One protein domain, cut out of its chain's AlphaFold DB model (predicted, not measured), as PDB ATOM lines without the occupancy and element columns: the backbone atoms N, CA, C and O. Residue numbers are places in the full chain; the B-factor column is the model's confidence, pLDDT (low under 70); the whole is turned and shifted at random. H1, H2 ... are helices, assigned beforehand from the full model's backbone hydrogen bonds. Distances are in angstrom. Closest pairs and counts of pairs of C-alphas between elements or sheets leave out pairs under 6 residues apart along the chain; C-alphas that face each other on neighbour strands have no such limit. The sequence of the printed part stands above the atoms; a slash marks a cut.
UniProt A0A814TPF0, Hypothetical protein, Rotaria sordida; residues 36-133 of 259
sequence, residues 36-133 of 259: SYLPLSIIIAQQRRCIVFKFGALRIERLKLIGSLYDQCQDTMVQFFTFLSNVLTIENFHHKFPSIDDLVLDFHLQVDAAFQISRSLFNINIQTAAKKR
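AT A GLANCE: This is residues 36 to 133 of the 259 residues of the protein "Hypothetical protein" of Rotaria sordida (UniProt A0A814TPF0). What is the shape? H2 and H1 make a long hairpin, H5 runs past its open end, and short H4 folds back on H5. What is printed? The printed part has 98 residues with named helices H1 to H5, all helix. It is loose, with radius of gyration of the C-alphas 15.7 A and spans 56 by 25 by 23 A.

IN THESE COORDINATES: Where is the longest helix? H2, residues 60 to 87, spans 39.7 A from (168.590, 188.058, 235.289). The others? H1 is 37 to 56, H3 90 to 93, H4 100 to 105 and H5 111 to 133, ending at (199.863, 173.440, 193.361).

HOW THE PARTS SIT: What touches H2? H1 does, at a shallow tilt of 13 degrees, the closest C-alphas, 48 and 73, 5.7 A apart. H5 only just does, with 3 pairs of C-alphas within 8 A. Backbones? Every O i to N i+4 pair is within hydrogen-bond range in H4, 14 of 16 in H1, 22 of 24 in H2, 17 of 19 in H5.

THE WHOLE: How large? The farthest C-alphas, 61 and 133, are 56.9 A apart. Low confidence? Residues 55 to 61, 88 to 96 and 131 to 133 have pLDDT under 70.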
ATOM      1  N   SER A  36     176.668 161.302 213.521       87.25
ATOM      2  CA  SER A  36     176.199 162.224 214.563       87.25
ATOM      3  C   SER A  36     177.149 163.398 214.796       87.25
ATOM      4  O   SER A  36     176.805 164.339 215.511       87.25
ATOM      5  N   TYR A  37     178.336 163.387 214.181       86.00
ATOM      6  CA  TYR A  37     179.337 164.443 214.355       86.00
ATOM      7  C   TYR A  37     178.827 165.826 213.921       86.00
ATOM      8  O   TYR A  37     179.061 166.809 214.626       86.00
ATOM      9  N   LEU A  38     178.114 165.917 212.793       86.06
ATOM     10  CA  LEU A  38     177.592 167.181 212.273       86.06
ATOM     11  C   LEU A  38     176.367 167.675 213.068       86.06
ATOM     12  O   LEU A  38     176.407 168.819 213.519       86.06
ATOM     13  N   PRO A  39     175.324 166.856 213.327       89.88
ATOM     14  CA  PRO A  39     174.227 167.259 214.206       89.88
ATOM     15  C   PRO A  39     174.711 167.731 215.579       89.88
ATOM     16  O   PRO A  39     174.277 168.775 216.059       89.88
ATOM     17  N   LEU A  40     175.671 167.022 216.183       90.75
ATOM     18  CA  LEU A  40     176.239 167.411 217.472       90.75
ATOM     19  C   LEU A  40     176.999 168.745 217.382       90.75
ATOM     20  O   LEU A  40     176.858 169.588 218.262       90.75
ATOM     21  N   SER A  41     177.737 168.974 216.290       89.38
ATOM     22  CA  SER A  41     178.412 170.252 216.011       89.38
ATOM     23  C   SER A  41     177.430 171.425 215.963       89.38
ATOM     24  O   SER A  41     177.653 172.457 216.599       89.38
ATOM     25  N   ILE A  42     176.329 171.249 215.228       91.31
ATOM     26  CA  ILE A  42     175.272 172.251 215.054       91.31
ATOM     27  C   ILE A  42     174.570 172.520 216.389       91.31
ATOM     28  O   ILE A  42     174.437 173.677 216.786       91.31
ATOM     29  N   ILE A  43     174.182 171.468 217.116       92.81
ATOM     30  CA  ILE A  43     173.462 171.589 218.391       92.81
ATOM     31  C   ILE A  43     174.327 172.273 219.452       92.81
ATOM     32  O   ILE A  43     173.823 173.141 220.160       92.81
ATOM     33  N   ILE A  44     175.618 171.941 219.557       92.69
ATOM     34  CA  ILE A  44     176.521 172.610 220.506       92.69
ATOM     35  C   ILE A  44     176.602 174.116 220.193       92.69
ATOM     36  O   ILE A  44     176.447 174.942 221.095       92.69
ATOM     37  N   ALA A  45     176.766 174.487 218.919       91.38
ATOM     38  CA  ALA A  45     176.824 175.890 218.502       91.38
ATOM     39  C   ALA A  45     175.504 176.644 218.763       91.38
ATOM     40  O   ALA A  45     175.509 177.777 219.256       91.38
ATOM     41  N   GLN A  46     174.361 176.013 218.486       92.44
ATOM     42  CA  GLN A  46     173.039 176.573 218.781       92.44
ATOM     43  C   GLN A  46     172.802 176.708 220.289       92.44
ATOM     44  O   GLN A  46     172.249 177.716 220.738       92.44
ATOM     45  N   GLN A  47     173.241 175.730 221.084       91.81
ATOM     46  CA  GLN A  47     173.075 175.735 222.534       91.81
ATOM     47  C   GLN A  47     173.812 176.912 223.175       91.81
ATOM     48  O   GLN A  47     173.235 177.586 224.030       91.81
ATOM     49  N   ARG A  48     175.024 177.230 222.706       90.31
ATOM     50  CA  ARG A  48     175.780 178.413 223.150       90.31
ATOM     51  C   ARG A  48     174.952 179.697 223.017       90.31
ATOM     52  O   ARG A  48     174.825 180.457 223.975       90.31
ATOM     53  N   ARG A  49     174.313 179.905 221.858       86.06
ATOM     54  CA  ARG A  49     173.414 181.050 221.609       86.06
ATOM     55  C   ARG A  49     172.146 180.990 222.472       86.06
ATOM     56  O   ARG A  49     171.675 182.007 222.980       86.06
ATOM     57  N   CYS A  50     171.587 179.795 222.627       87.44
ATOM     58  CA  CYS A  50     170.356 179.533 223.365       87.44
ATOM     59  C   CYS A  50     170.481 179.873 224.859       87.44
ATOM     60  O   CYS A  50     169.520 180.382 225.441       87.44
ATOM     61  N   ILE A  51     171.656 179.647 225.465       88.12
ATOM     62  CA  ILE A  51     171.917 179.927 226.887       88.12
ATOM     63  C   ILE A  51     171.618 181.393 227.220       88.12
ATOM     64  O   ILE A  51     170.849 181.674 228.139       88.12
ATOM     65  N   VAL A  52     172.149 182.325 226.430       82.31
ATOM     66  CA  VAL A  52     171.940 183.761 226.657       82.31
ATOM     67  C   VAL A  52     170.482 184.149 226.403       82.31
ATOM     68  O   VAL A  52     169.879 184.848 227.213       82.31
ATOM     69  N   PHE A  53     169.877 183.659 225.317       79.50
ATOM     70  CA  PHE A  53     168.533 184.081 224.910       79.50
ATOM     71  C   PHE A  53     167.418 183.524 225.809       79.50
ATOM     72  O   PHE A  53     166.542 184.270 226.240       79.50
ATOM     73  N   LYS A  54     167.441 182.221 226.126       73.81
ATOM     74  CA  LYS A  54     166.375 181.584 226.918       73.81
ATOM     75  C   LYS A  54     166.499 181.860 228.413       73.81
ATOM     76  O   LYS A  54     165.479 182.037 229.073       73.81
ATOM     77  N   PHE A  55     167.717 181.891 228.957       69.12
ATOM     78  CA  PHE A  55     167.912 182.116 230.393       69.12
ATOM     79  C   PHE A  55     168.071 183.602 230.737       69.12
ATOM     80  O   PHE A  55     167.614 184.018 231.800       69.12
ATOM     81  N   GLY A  56     168.631 184.416 229.836       60.75
ATOM     82  CA  GLY A  56     168.813 185.854 230.055       60.75
ATOM     83  C   GLY A  56     167.514 186.662 230.008       60.75
ATOM     84  O   GLY A  56     167.352 187.584 230.800       60.75
ATOM     85  N   ALA A  57     166.557 186.290 229.149       61.84
ATOM     86  CA  ALA A  57     165.296 187.026 229.001       61.84
ATOM     87  C   ALA A  57     164.312 186.837 230.173       61.84
ATOM     88  O   ALA A  57     163.437 187.672 230.377       61.84
ATOM     89  N   LEU A  58     164.434 185.744 230.935       57.25
ATOM     90  CA  LEU A  58     163.458 185.367 231.966       57.25
ATOM     91  C   LEU A  58     164.020 185.397 233.397       57.25
ATOM     92  O   LEU A  58     163.231 185.372 234.338       57.25
ATOM     93  N   ARG A  59     165.353 185.395 233.592       56.91
ATOM     94  CA  ARG A  59     165.990 185.220 234.918       56.91
ATOM     95  C   ARG A  59     167.355 185.919 235.046       56.91
ATOM     96  O   ARG A  59     168.380 185.265 235.233       56.91
ATOM     97  N   ILE A  60     167.371 187.254 235.029       63.38
ATOM     98  CA  ILE A  60     168.590 188.058 235.289       63.38
ATOM     99  C   ILE A  60     169.186 187.767 236.690       63.38
ATOM    100  O   ILE A  60     170.385 187.930 236.908       63.38
ATOM    101  N   GLU A  61     168.390 187.236 237.627       62.84
ATOM    102  CA  GLU A  61     168.767 186.933 239.021       62.84
ATOM    103  C   GLU A  61     169.965 185.970 239.194       62.84
ATOM    104  O   GLU A  61     170.509 185.842 240.293       62.84
ATOM    105  N   ARG A  62     170.399 185.267 238.137       78.19
ATOM    106  CA  ARG A  62     171.510 184.297 238.183       78.19
ATOM    107  C   ARG A  62     172.537 184.518 237.062       78.19
ATOM    108  O   ARG A  62     173.013 183.549 236.473       78.19
ATOM    109  N   LEU A  63     172.926 185.767 236.789       84.31
ATOM    110  CA  LEU A  63     173.902 186.113 235.738       84.31
ATOM    111  C   LEU A  63     175.194 185.269 235.785       84.31
ATOM    112  O   LEU A  63     175.650 184.789 234.752       84.31
ATOM    113  N   LYS A  64     175.730 184.996 236.983       87.38
ATOM    114  CA  LYS A  64     176.933 184.158 237.159       87.38
ATOM    115  C   LYS A  64     176.752 182.724 236.643       87.38
ATOM    116  O   LYS A  64     177.673 182.158 236.064       87.38
ATOM    117  N   LEU A  65     175.567 182.139 236.828       87.94
ATOM    118  CA  LEU A  65     175.259 180.806 236.309       87.94
ATOM    119  C   LEU A  65     175.162 180.828 234.780       87.94
ATOM    120  O   LEU A  65     175.689 179.931 234.132       87.94
ATOM    121  N   ILE A  66     174.519 181.852 234.212       88.69
ATOM    122  CA  ILE A  66     174.379 182.002 232.758       88.69
ATOM    123  C   ILE A  66     175.759 182.144 232.105       88.69
ATOM    124  O   ILE A  66     176.044 181.422 231.152       88.69
ATOM    125  N   GLY A  67     176.624 183.005 232.655       89.50
ATOM    126  CA  GLY A  67     178.007 183.159 232.194       89.50
ATOM    127  C   GLY A  67     178.789 181.848 232.271       89.50
ATOM    128  O   GLY A  67     179.369 181.424 231.279       89.50
ATOM    129  N   SER A  68     178.700 181.132 233.398       91.00
ATOM    130  CA  SER A  68     179.380 179.840 233.556       91.00
ATOM    131  C   SER A  68     178.888 178.772 232.570       91.00
ATOM    132  O   SER A  68     179.697 178.034 232.012       91.00
ATOM    133  N   LEU A  69     177.578 178.690 232.314       90.94
ATOM    134  CA  LEU A  69     177.022 177.759 231.325       90.94
ATOM    135  C   LEU A  69     177.464 178.116 229.902       90.94
ATOM    136  O   LEU A  69     177.775 177.218 229.118       90.94
ATOM    137  N   TYR A  70     177.488 179.409 229.572       92.19
ATOM    138  CA  TYR A  70     177.967 179.898 228.282       92.19
ATOM    139  C   TYR A  70     179.438 179.523 228.069       92.19
ATOM    140  O   TYR A  70     179.768 178.924 227.045       92.19
ATOM    141  N   ASP A  71     180.284 179.772 229.070       93.50
ATOM    142  CA  ASP A  71     181.714 179.457 229.033       93.50
ATOM    143  C   ASP A  71     181.971 177.955 228.888       93.50
ATOM    144  O   ASP A  71     182.719 177.535 228.006       93.50
ATOM    145  N   GLN A  72     181.278 177.122 229.670       93.31
ATOM    146  CA  GLN A  72     181.386 175.664 229.556       93.31
ATOM    147  C   GLN A  72     180.948 175.158 228.177       93.31
ATOM    148  O   GLN A  72     181.561 174.242 227.619       93.31
ATOM    149  N   CYS A  73     179.893 175.746 227.606       93.38
ATOM    150  CA  CYS A  73     179.426 175.394 226.271       93.38
ATOM    151  C   CYS A  73     180.445 175.807 225.198       93.38
ATOM    152  O   CYS A  73     180.751 175.001 224.317       93.38
ATOM    153  N   GLN A  74     181.026 177.005 225.310       92.25
ATOM    154  CA  GLN A  74     182.086 177.491 224.424       92.25
ATOM    155  C   GLN A  74     183.330 176.597 224.478       92.25
ATOM    156  O   GLN A  74     183.850 176.203 223.432       92.25
ATOM    157  N   ASP A  75     183.782 176.220 225.671       91.06
ATOM    158  CA  ASP A  75     184.951 175.355 225.830       91.06
ATOM    159  C   ASP A  75     184.683 173.950 225.276       91.06
ATOM    160  O   ASP A  75     185.514 173.405 224.546       91.06
ATOM    161  N   THR A  76     183.493 173.393 225.527       92.25
ATOM    162  CA  THR A  76     183.056 172.111 224.942       92.25
ATOM    163  C   THR A  76     183.057 172.178 223.418       92.25
ATOM    164  O   THR A  76     183.548 171.266 222.752       92.25
ATOM    165  N   MET A  77     182.559 173.278 222.855       91.50
ATOM    166  CA  MET A  77     182.532 173.517 221.418       91.50
ATOM    167  C   MET A  77     183.948 173.555 220.821       91.50
ATOM    168  O   MET A  77     184.242 172.835 219.864       91.50
ATOM    169  N   VAL A  78     184.856 174.339 221.412       87.56
ATOM    170  CA  VAL A  78     186.258 174.441 220.968       87.56
ATOM    171  C   VAL A  78     186.974 173.094 221.077       87.56
ATOM    172  O   VAL A  78     187.677 172.695 220.141       87.56
ATOM    173  N   GLN A  79     186.788 172.370 222.183       87.69
ATOM    174  CA  GLN A  79     187.381 171.047 222.392       87.69
ATOM    175  C   GLN A  79     186.862 170.034 221.370       87.69
ATOM    176  O   GLN A  79     187.664 169.340 220.739       87.69
ATOM    177  N   PHE A  80     185.546 169.989 221.152       88.31
ATOM    178  CA  PHE A  80     184.921 169.076 220.201       88.31
ATOM    179  C   PHE A  80     185.388 169.345 218.766       88.31
ATOM    180  O   PHE A  80     185.807 168.420 218.071       88.31
ATOM    181  N   PHE A  81     185.437 170.606 218.330       85.31
ATOM    182  CA  PHE A  81     185.930 170.946 216.991       85.31
ATOM    183  C   PHE A  81     187.426 170.715 216.819       85.31
ATOM    184  O   PHE A  81     187.867 170.294 215.744       85.31
ATOM    185  N   THR A  82     188.217 170.928 217.870       83.31
ATOM    186  CA  THR A  82     189.641 170.575 217.863       83.31
ATOM    187  C   THR A  82     189.820 169.064 217.729       83.31
ATOM    188  O   THR A  82     190.655 168.611 216.946       83.31
ATOM    189  N   PHE A  83     189.012 168.276 218.442       84.88
ATOM    190  CA  PHE A  83     188.972 166.823 218.309       84.88
ATOM    191  C   PHE A  83     188.608 166.408 216.878       84.88
ATOM    192  O   PHE A  83     189.402 165.713 216.246       84.88
ATOM    193  N   LEU A  84     187.491 166.896 216.327       80.50
ATOM    194  CA  LEU A  84     187.058 166.569 214.963       80.50
ATOM    195  C   LEU A  84     188.131 166.920 213.922       80.50
ATOM    196  O   LEU A  84     188.442 166.099 213.064       80.50
ATOM    197  N   SER A  85     188.763 168.090 214.044       78.38
ATOM    198  CA  SER A  85     189.825 168.540 213.128       78.38
ATOM    199  C   SER A  85     191.076 167.655 213.149       78.38
ATOM    200  O   SER A  85     191.805 167.608 212.165       78.38
ATOM    201  N   ASN A  86     191.351 166.974 214.264       76.62
ATOM    202  CA  ASN A  86     192.510 166.088 214.406       76.62
ATOM    203  C   ASN A  86     192.228 164.646 213.965       76.62
ATOM    204  O   ASN A  86     193.155 163.849 213.836       76.62
ATOM    205  N   VAL A  87     190.956 164.289 213.821       71.50
ATOM    206  CA  VAL A  87     190.503 162.896 213.821       71.50
ATOM    207  C   VAL A  87     189.759 162.544 212.530       71.50
ATOM    208  O   VAL A  87     189.856 161.403 212.059       71.50
ATOM    209  N   LEU A  88     189.050 163.506 211.937       67.94
ATOM    210  CA  LEU A  88     188.381 163.359 210.650       67.94
ATOM    211  C   LEU A  88     189.378 163.556 209.499       67.94
ATOM    212  O   LEU A  88     190.127 164.529 209.455       67.94
ATOM    213  N   THR A  89     189.379 162.611 208.562       66.62
ATOM    214  CA  THR A  89     190.156 162.663 207.319       66.62
ATOM    215  C   THR A  89     189.338 163.296 206.191       66.62
ATOM    216  O   THR A  89     188.112 163.367 206.256       66.62
ATOM    217  N   ILE A  90     190.032 163.735 205.136       58.94
ATOM    218  CA  ILE A  90     189.478 164.400 203.940       58.94
ATOM    219  C   ILE A  90     188.316 163.599 203.326       58.94
ATOM    220  O   ILE A  90     187.282 164.160 202.981       58.94
ATOM    221  N   GLU A  91     188.469 162.278 203.248       58.94
ATOM    222  CA  GLU A  91     187.511 161.359 202.617       58.94
ATOM    223  C   GLU A  91     186.155 161.310 203.336       58.94
ATOM    224  O   GLU A  91     185.123 161.151 202.691       58.94
ATOM    225  N   ASN A  92     186.133 161.551 204.650       60.03
ATOM    226  CA  ASN A  92     184.909 161.487 205.454       60.03
ATOM    227  C   ASN A  92     184.146 162.826 205.485       60.03
ATOM    228  O   ASN A  92     183.031 162.878 205.997       60.03
ATOM    229  N   PHE A  93     184.741 163.909 204.972       60.03
ATOM    230  CA  PHE A  93     184.256 165.281 205.176       60.03
ATOM    231  C   PHE A  93     183.410 165.829 204.013       60.03
ATOM    232  O   PHE A  93     182.572 166.704 204.217       60.03
ATOM    233  N   HIS A  94     183.610 165.338 202.786       56.34
ATOM    234  CA  HIS A  94     183.108 166.019 201.586       56.34
ATOM    235  C   HIS A  94     181.633 165.781 201.244       56.34
ATOM    236  O   HIS A  94     181.051 166.614 200.556       56.34
ATOM    237  N   HIS A  95     181.013 164.689 201.697       55.69
ATOM    238  CA  HIS A  95     179.679 164.322 201.202       55.69
ATOM    239  C   HIS A  95     178.495 164.792 202.055       55.69
ATOM    240  O   HIS A  95     177.360 164.645 201.609       55.69
ATOM    241  N   LYS A  96     178.718 165.348 203.253       63.59
ATOM    242  CA  LYS A  96     177.620 165.661 204.193       63.59
ATOM    243  C   LYS A  96     177.683 167.035 204.845       63.59
ATOM    244  O   LYS A  96     176.791 167.360 205.620       63.59
ATOM    245  N   PHE A  97     178.714 167.833 204.578       75.00
ATOM    246  CA  PHE A  97     178.874 169.088 205.295       75.00
ATOM    247  C   PHE A  97     178.128 170.241 204.605       75.00
ATOM    248  O   PHE A  97     178.406 170.500 203.432       75.00
ATOM    249  N   PRO A  98     177.204 170.925 205.303       83.62
ATOM    250  CA  PRO A  98     176.464 172.061 204.766       83.62
ATOM    251  C   PRO A  98     177.397 173.228 204.434       83.62
ATOM    252  O   PRO A  98     178.485 173.361 205.009       83.62
ATOM    253  N   SER A  99     176.971 174.084 203.509       87.12
ATOM    254  CA  SER A  99     177.694 175.318 203.209       87.12
ATOM    255  C   SER A  99     177.639 176.287 204.400       87.12
ATOM    256  O   SER A  99     176.835 176.129 205.321       87.12
ATOM    257  N   ILE A 100     178.500 177.313 204.404       88.00
ATOM    258  CA  ILE A 100     178.409 178.376 205.422       88.00
ATOM    259  C   ILE A 100     177.043 179.060 205.347       88.00
ATOM    260  O   ILE A 100     176.475 179.371 206.392       88.00
ATOM    261  N   ASP A 101     176.529 179.267 204.135       89.88
ATOM    262  CA  ASP A 101     175.234 179.901 203.925       89.88
ATOM    263  C   ASP A 101     174.129 179.061 204.569       89.88
ATOM    264  O   ASP A 101     173.368 179.599 205.366       89.88
ATOM    265  N   ASP A 102     174.124 177.740 204.369       90.12
ATOM    266  CA  ASP A 102     173.154 176.842 205.014       90.12
ATOM    267  C   ASP A 102     173.312 176.867 206.549       90.12
ATOM    268  O   ASP A 102     172.337 176.957 207.296       90.12
ATOM    269  N   LEU A 103     174.551 176.842 207.063       89.81
ATOM    270  CA  LEU A 103     174.823 176.905 208.507       89.81
ATOM    271  C   LEU A 103     174.269 178.185 209.150       89.81
ATOM    272  O   LEU A 103     173.763 178.147 210.275       89.81
ATOM    273  N   VAL A 104     174.371 179.319 208.462       91.56
ATOM    274  CA  VAL A 104     173.936 180.620 208.985       91.56
ATOM    275  C   VAL A 104     172.447 180.857 208.738       91.56
ATOM    276  O   VAL A 104     171.742 181.298 209.647       91.56
ATOM    277  N   LEU A 105     171.962 180.586 207.529       91.50
ATOM    278  CA  LEU A 105     170.604 180.912 207.101       91.50
ATOM    279  C   LEU A 105     169.600 179.852 207.547       91.50
ATOM    280  O   LEU A 105     168.586 180.223 208.135       91.50
ATOM    281  N   ASP A 106     169.907 178.568 207.358       90.50
ATOM    282  CA  ASP A 106     168.971 177.474 207.644       90.50
ATOM    283  C   ASP A 106     169.135 176.947 209.072       90.50
ATOM    284  O   ASP A 106     168.156 176.706 209.778       90.50
ATOM    285  N   PHE A 107     170.380 176.802 209.538       88.62
ATOM    286  CA  PHE A 107     170.662 176.322 210.896       88.62
ATOM    287  C   PHE A 107     170.803 177.448 211.932       88.62
ATOM    288  O   PHE A 107     170.914 177.166 213.129       88.62
ATOM    289  N   HIS A 108     170.760 178.717 211.513       89.88
ATOM    290  CA  HIS A 108     170.790 179.894 212.393       89.88
ATOM    291  C   HIS A 108     172.018 179.982 213.318       89.88
ATOM    292  O   HIS A 108     171.945 180.536 214.427       89.88
ATOM    293  N   LEU A 109     173.162 179.451 212.879       89.88
ATOM    294  CA  LEU A 109     174.414 179.603 213.613       89.88
ATOM    295  C   LEU A 109     174.910 181.047 213.543       89.88
ATOM    296  O   LEU A 109     174.703 181.771 212.570       89.88
ATOM    297  N   GLN A 110     175.618 181.463 214.593       87.25
ATOM    298  CA  GLN A 110     176.413 182.680 214.511       87.25
ATOM    299  C   GLN A 110     177.572 182.473 213.528       87.25
ATOM    300  O   GLN A 110     178.108 181.370 213.402       87.25
ATOM    301  N   VAL A 111     177.956 183.548 212.841       87.56
ATOM    302  CA  VAL A 111     178.964 183.518 211.774       87.56
ATOM    303  C   VAL A 111     180.297 182.965 212.285       87.56
ATOM    304  O   VAL A 111     180.897 182.112 211.638       87.56
ATOM    305  N   ASP A 112     180.737 183.370 213.476       86.69
ATOM    306  CA  ASP A 112     181.962 182.874 214.109       86.69
ATOM    307  C   ASP A 112     181.934 181.349 214.327       86.69
ATOM    308  O   ASP A 112     182.900 180.663 213.981       86.69
ATOM    309  N   ALA A 113     180.811 180.797 214.798       86.81
ATOM    310  CA  ALA A 113     180.643 179.356 214.980       86.81
ATOM    311  C   ALA A 113     180.598 178.606 213.638       86.81
ATOM    312  O   ALA A 113     181.264 177.580 213.487       86.81
ATOM    313  N   ALA A 114     179.879 179.133 212.640       89.25
ATOM    314  CA  ALA A 114     179.815 178.548 211.298       89.25
ATOM    315  C   ALA A 114     181.201 178.495 210.628       89.25
ATOM    316  O   ALA A 114     181.586 177.475 210.043       89.25
ATOM    317  N   PHE A 115     181.994 179.562 210.770       87.62
ATOM    318  CA  PHE A 115     183.374 179.589 210.290       87.62
ATOM    319  C   PHE A 115     184.286 178.653 211.080       87.62
ATOM    320  O   PHE A 115     185.145 178.023 210.468       87.62
ATOM    321  N   GLN A 116     184.118 178.516 212.397       84.88
ATOM    322  CA  GLN A 116     184.914 177.582 213.200       84.88
ATOM    323  C   GLN A 116     184.674 176.124 212.789       84.88
ATOM    324  O   GLN A 116     185.632 175.371 212.607       84.88
ATOM    325  N   ILE A 117     183.406 175.766 212.581       84.31
ATOM    326  CA  ILE A 117     182.946 174.465 212.083       84.31
ATOM    327  C   ILE A 117     183.540 174.178 210.694       84.31
ATOM    328  O   ILE A 117     184.093 173.106 210.456       84.31
ATOM    329  N   SER A 118     183.517 175.173 209.805       85.06
ATOM    330  CA  SER A 118     184.010 175.053 208.424       85.06
ATOM    331  C   SER A 118     185.532 175.219 208.288       85.06
ATOM    332  O   SER A 118     186.103 174.979 207.223       85.06
ATOM    333  N   ARG A 119     186.242 175.637 209.343       83.19
ATOM    334  CA  ARG A 119     187.678 175.967 209.277       83.19
ATOM    335  C   ARG A 119     188.542 174.764 208.923       83.19
ATOM    336  O   ARG A 119     189.509 174.898 208.175       83.19
ATOM    337  N   SER A 120     188.202 173.597 209.456       74.88
ATOM    338  CA  SER A 120     188.878 172.329 209.168       74.88
ATOM    339  C   SER A 120     188.750 171.950 207.692       74.88
ATOM    340  O   SER A 120     189.761 171.624 207.070       74.88
ATOM    341  N   LEU A 121     187.562 172.119 207.101       74.00
ATOM    342  CA  LEU A 121     187.324 171.950 205.664       74.00
ATOM    343  C   LEU A 121     188.206 172.859 204.823       74.00
ATOM    344  O   LEU A 121     188.873 172.392 203.900       74.00
ATOM    345  N   PHE A 122     188.248 174.154 205.139       79.00
ATOM    346  CA  PHE A 122     189.093 175.079 204.387       79.00
ATOM    347  C   PHE A 122     190.566 174.731 204.525       79.00
ATOM    348  O   PHE A 122     191.270 174.715 203.522       79.00
ATOM    349  N   ASN A 123     191.033 174.394 205.727       77.31
ATOM    350  CA  ASN A 123     192.420 173.986 205.937       77.31
ATOM    351  C   ASN A 123     192.771 172.745 205.108       77.31
ATOM    352  O   ASN A 123     193.815 172.720 204.457       77.31
ATOM    353  N   ILE A 124     191.885 171.750 205.074       73.50
ATOM    354  CA  ILE A 124     192.032 170.542 204.256       73.50
ATOM    355  C   ILE A 124     192.063 170.890 202.763       73.50
ATOM    356  O   ILE A 124     192.963 170.447 202.041       73.50
ATOM    357  N   ASN A 125     191.123 171.711 202.297       74.88
ATOM    358  CA  ASN A 125     191.033 172.132 200.901       74.88
ATOM    359  C   ASN A 125     192.265 172.931 200.480       74.88
ATOM    360  O   ASN A 125     192.821 172.681 199.414       74.88
ATOM    361  N   ILE A 126     192.741 173.836 201.337       78.00
ATOM    362  CA  ILE A 126     193.957 174.628 201.127       78.00
ATOM    363  C   ILE A 126     195.181 173.713 201.083       78.00
ATOM    364  O   ILE A 126     195.996 173.856 200.177       78.00
ATOM    365  N   GLN A 127     195.318 172.748 201.996       75.06
ATOM    366  CA  GLN A 127     196.440 171.801 201.987       75.06
ATOM    367  C   GLN A 127     196.421 170.892 200.753       75.06
ATOM    368  O   GLN A 127     197.459 170.665 200.131       75.06
ATOM    369  N   THR A 128     195.244 170.409 200.356       72.62
ATOM    370  CA  THR A 128     195.058 169.586 199.154       72.62
ATOM    371  C   THR A 128     195.352 170.392 197.893       72.62
ATOM    372  O   THR A 128     196.067 169.926 197.006       72.62
ATOM    373  N   ALA A 129     194.866 171.633 197.827       75.06
ATOM    374  CA  ALA A 129     195.164 172.558 196.744       75.06
ATOM    375  C   ALA A 129     196.651 172.930 196.712       75.06
ATOM    376  O   ALA A 129     197.217 173.000 195.630       75.06
ATOM    377  N   ALA A 130     197.310 173.114 197.860       72.31
ATOM    378  CA  ALA A 130     198.740 173.400 197.949       72.31
ATOM    379  C   ALA A 130     199.598 172.210 197.490       72.31
ATOM    380  O   ALA A 130     200.574 172.417 196.771       72.31
ATOM    381  N   LYS A 131     199.210 170.969 197.825       67.50
ATOM    382  CA  LYS A 131     199.829 169.744 197.283       67.50
ATOM    383  C   LYS A 131     199.659 169.665 195.762       67.50
ATOM    384  O   LYS A 131     200.652 169.552 195.052       67.50
ATOM    385  N   LYS A 132     198.440 169.885 195.253       63.97
ATOM    386  CA  LYS A 132     198.161 169.978 193.804       63.97
ATOM    387  C   LYS A 132     198.866 171.165 193.130       63.97
ATOM    388  O   LYS A 132     199.143 171.119 191.938       63.97
ATOM    389  N   ARG A 133     199.153 172.249 193.861       63.53
ATOM    390  CA  ARG A 133     199.863 173.440 193.361       63.53
ATOM    391  C   ARG A 133     201.366 173.196 193.247       63.53
ATOM    392  O   ARG A 133     201.952 173.698 192.296       63.53
TER     393      ARG A 133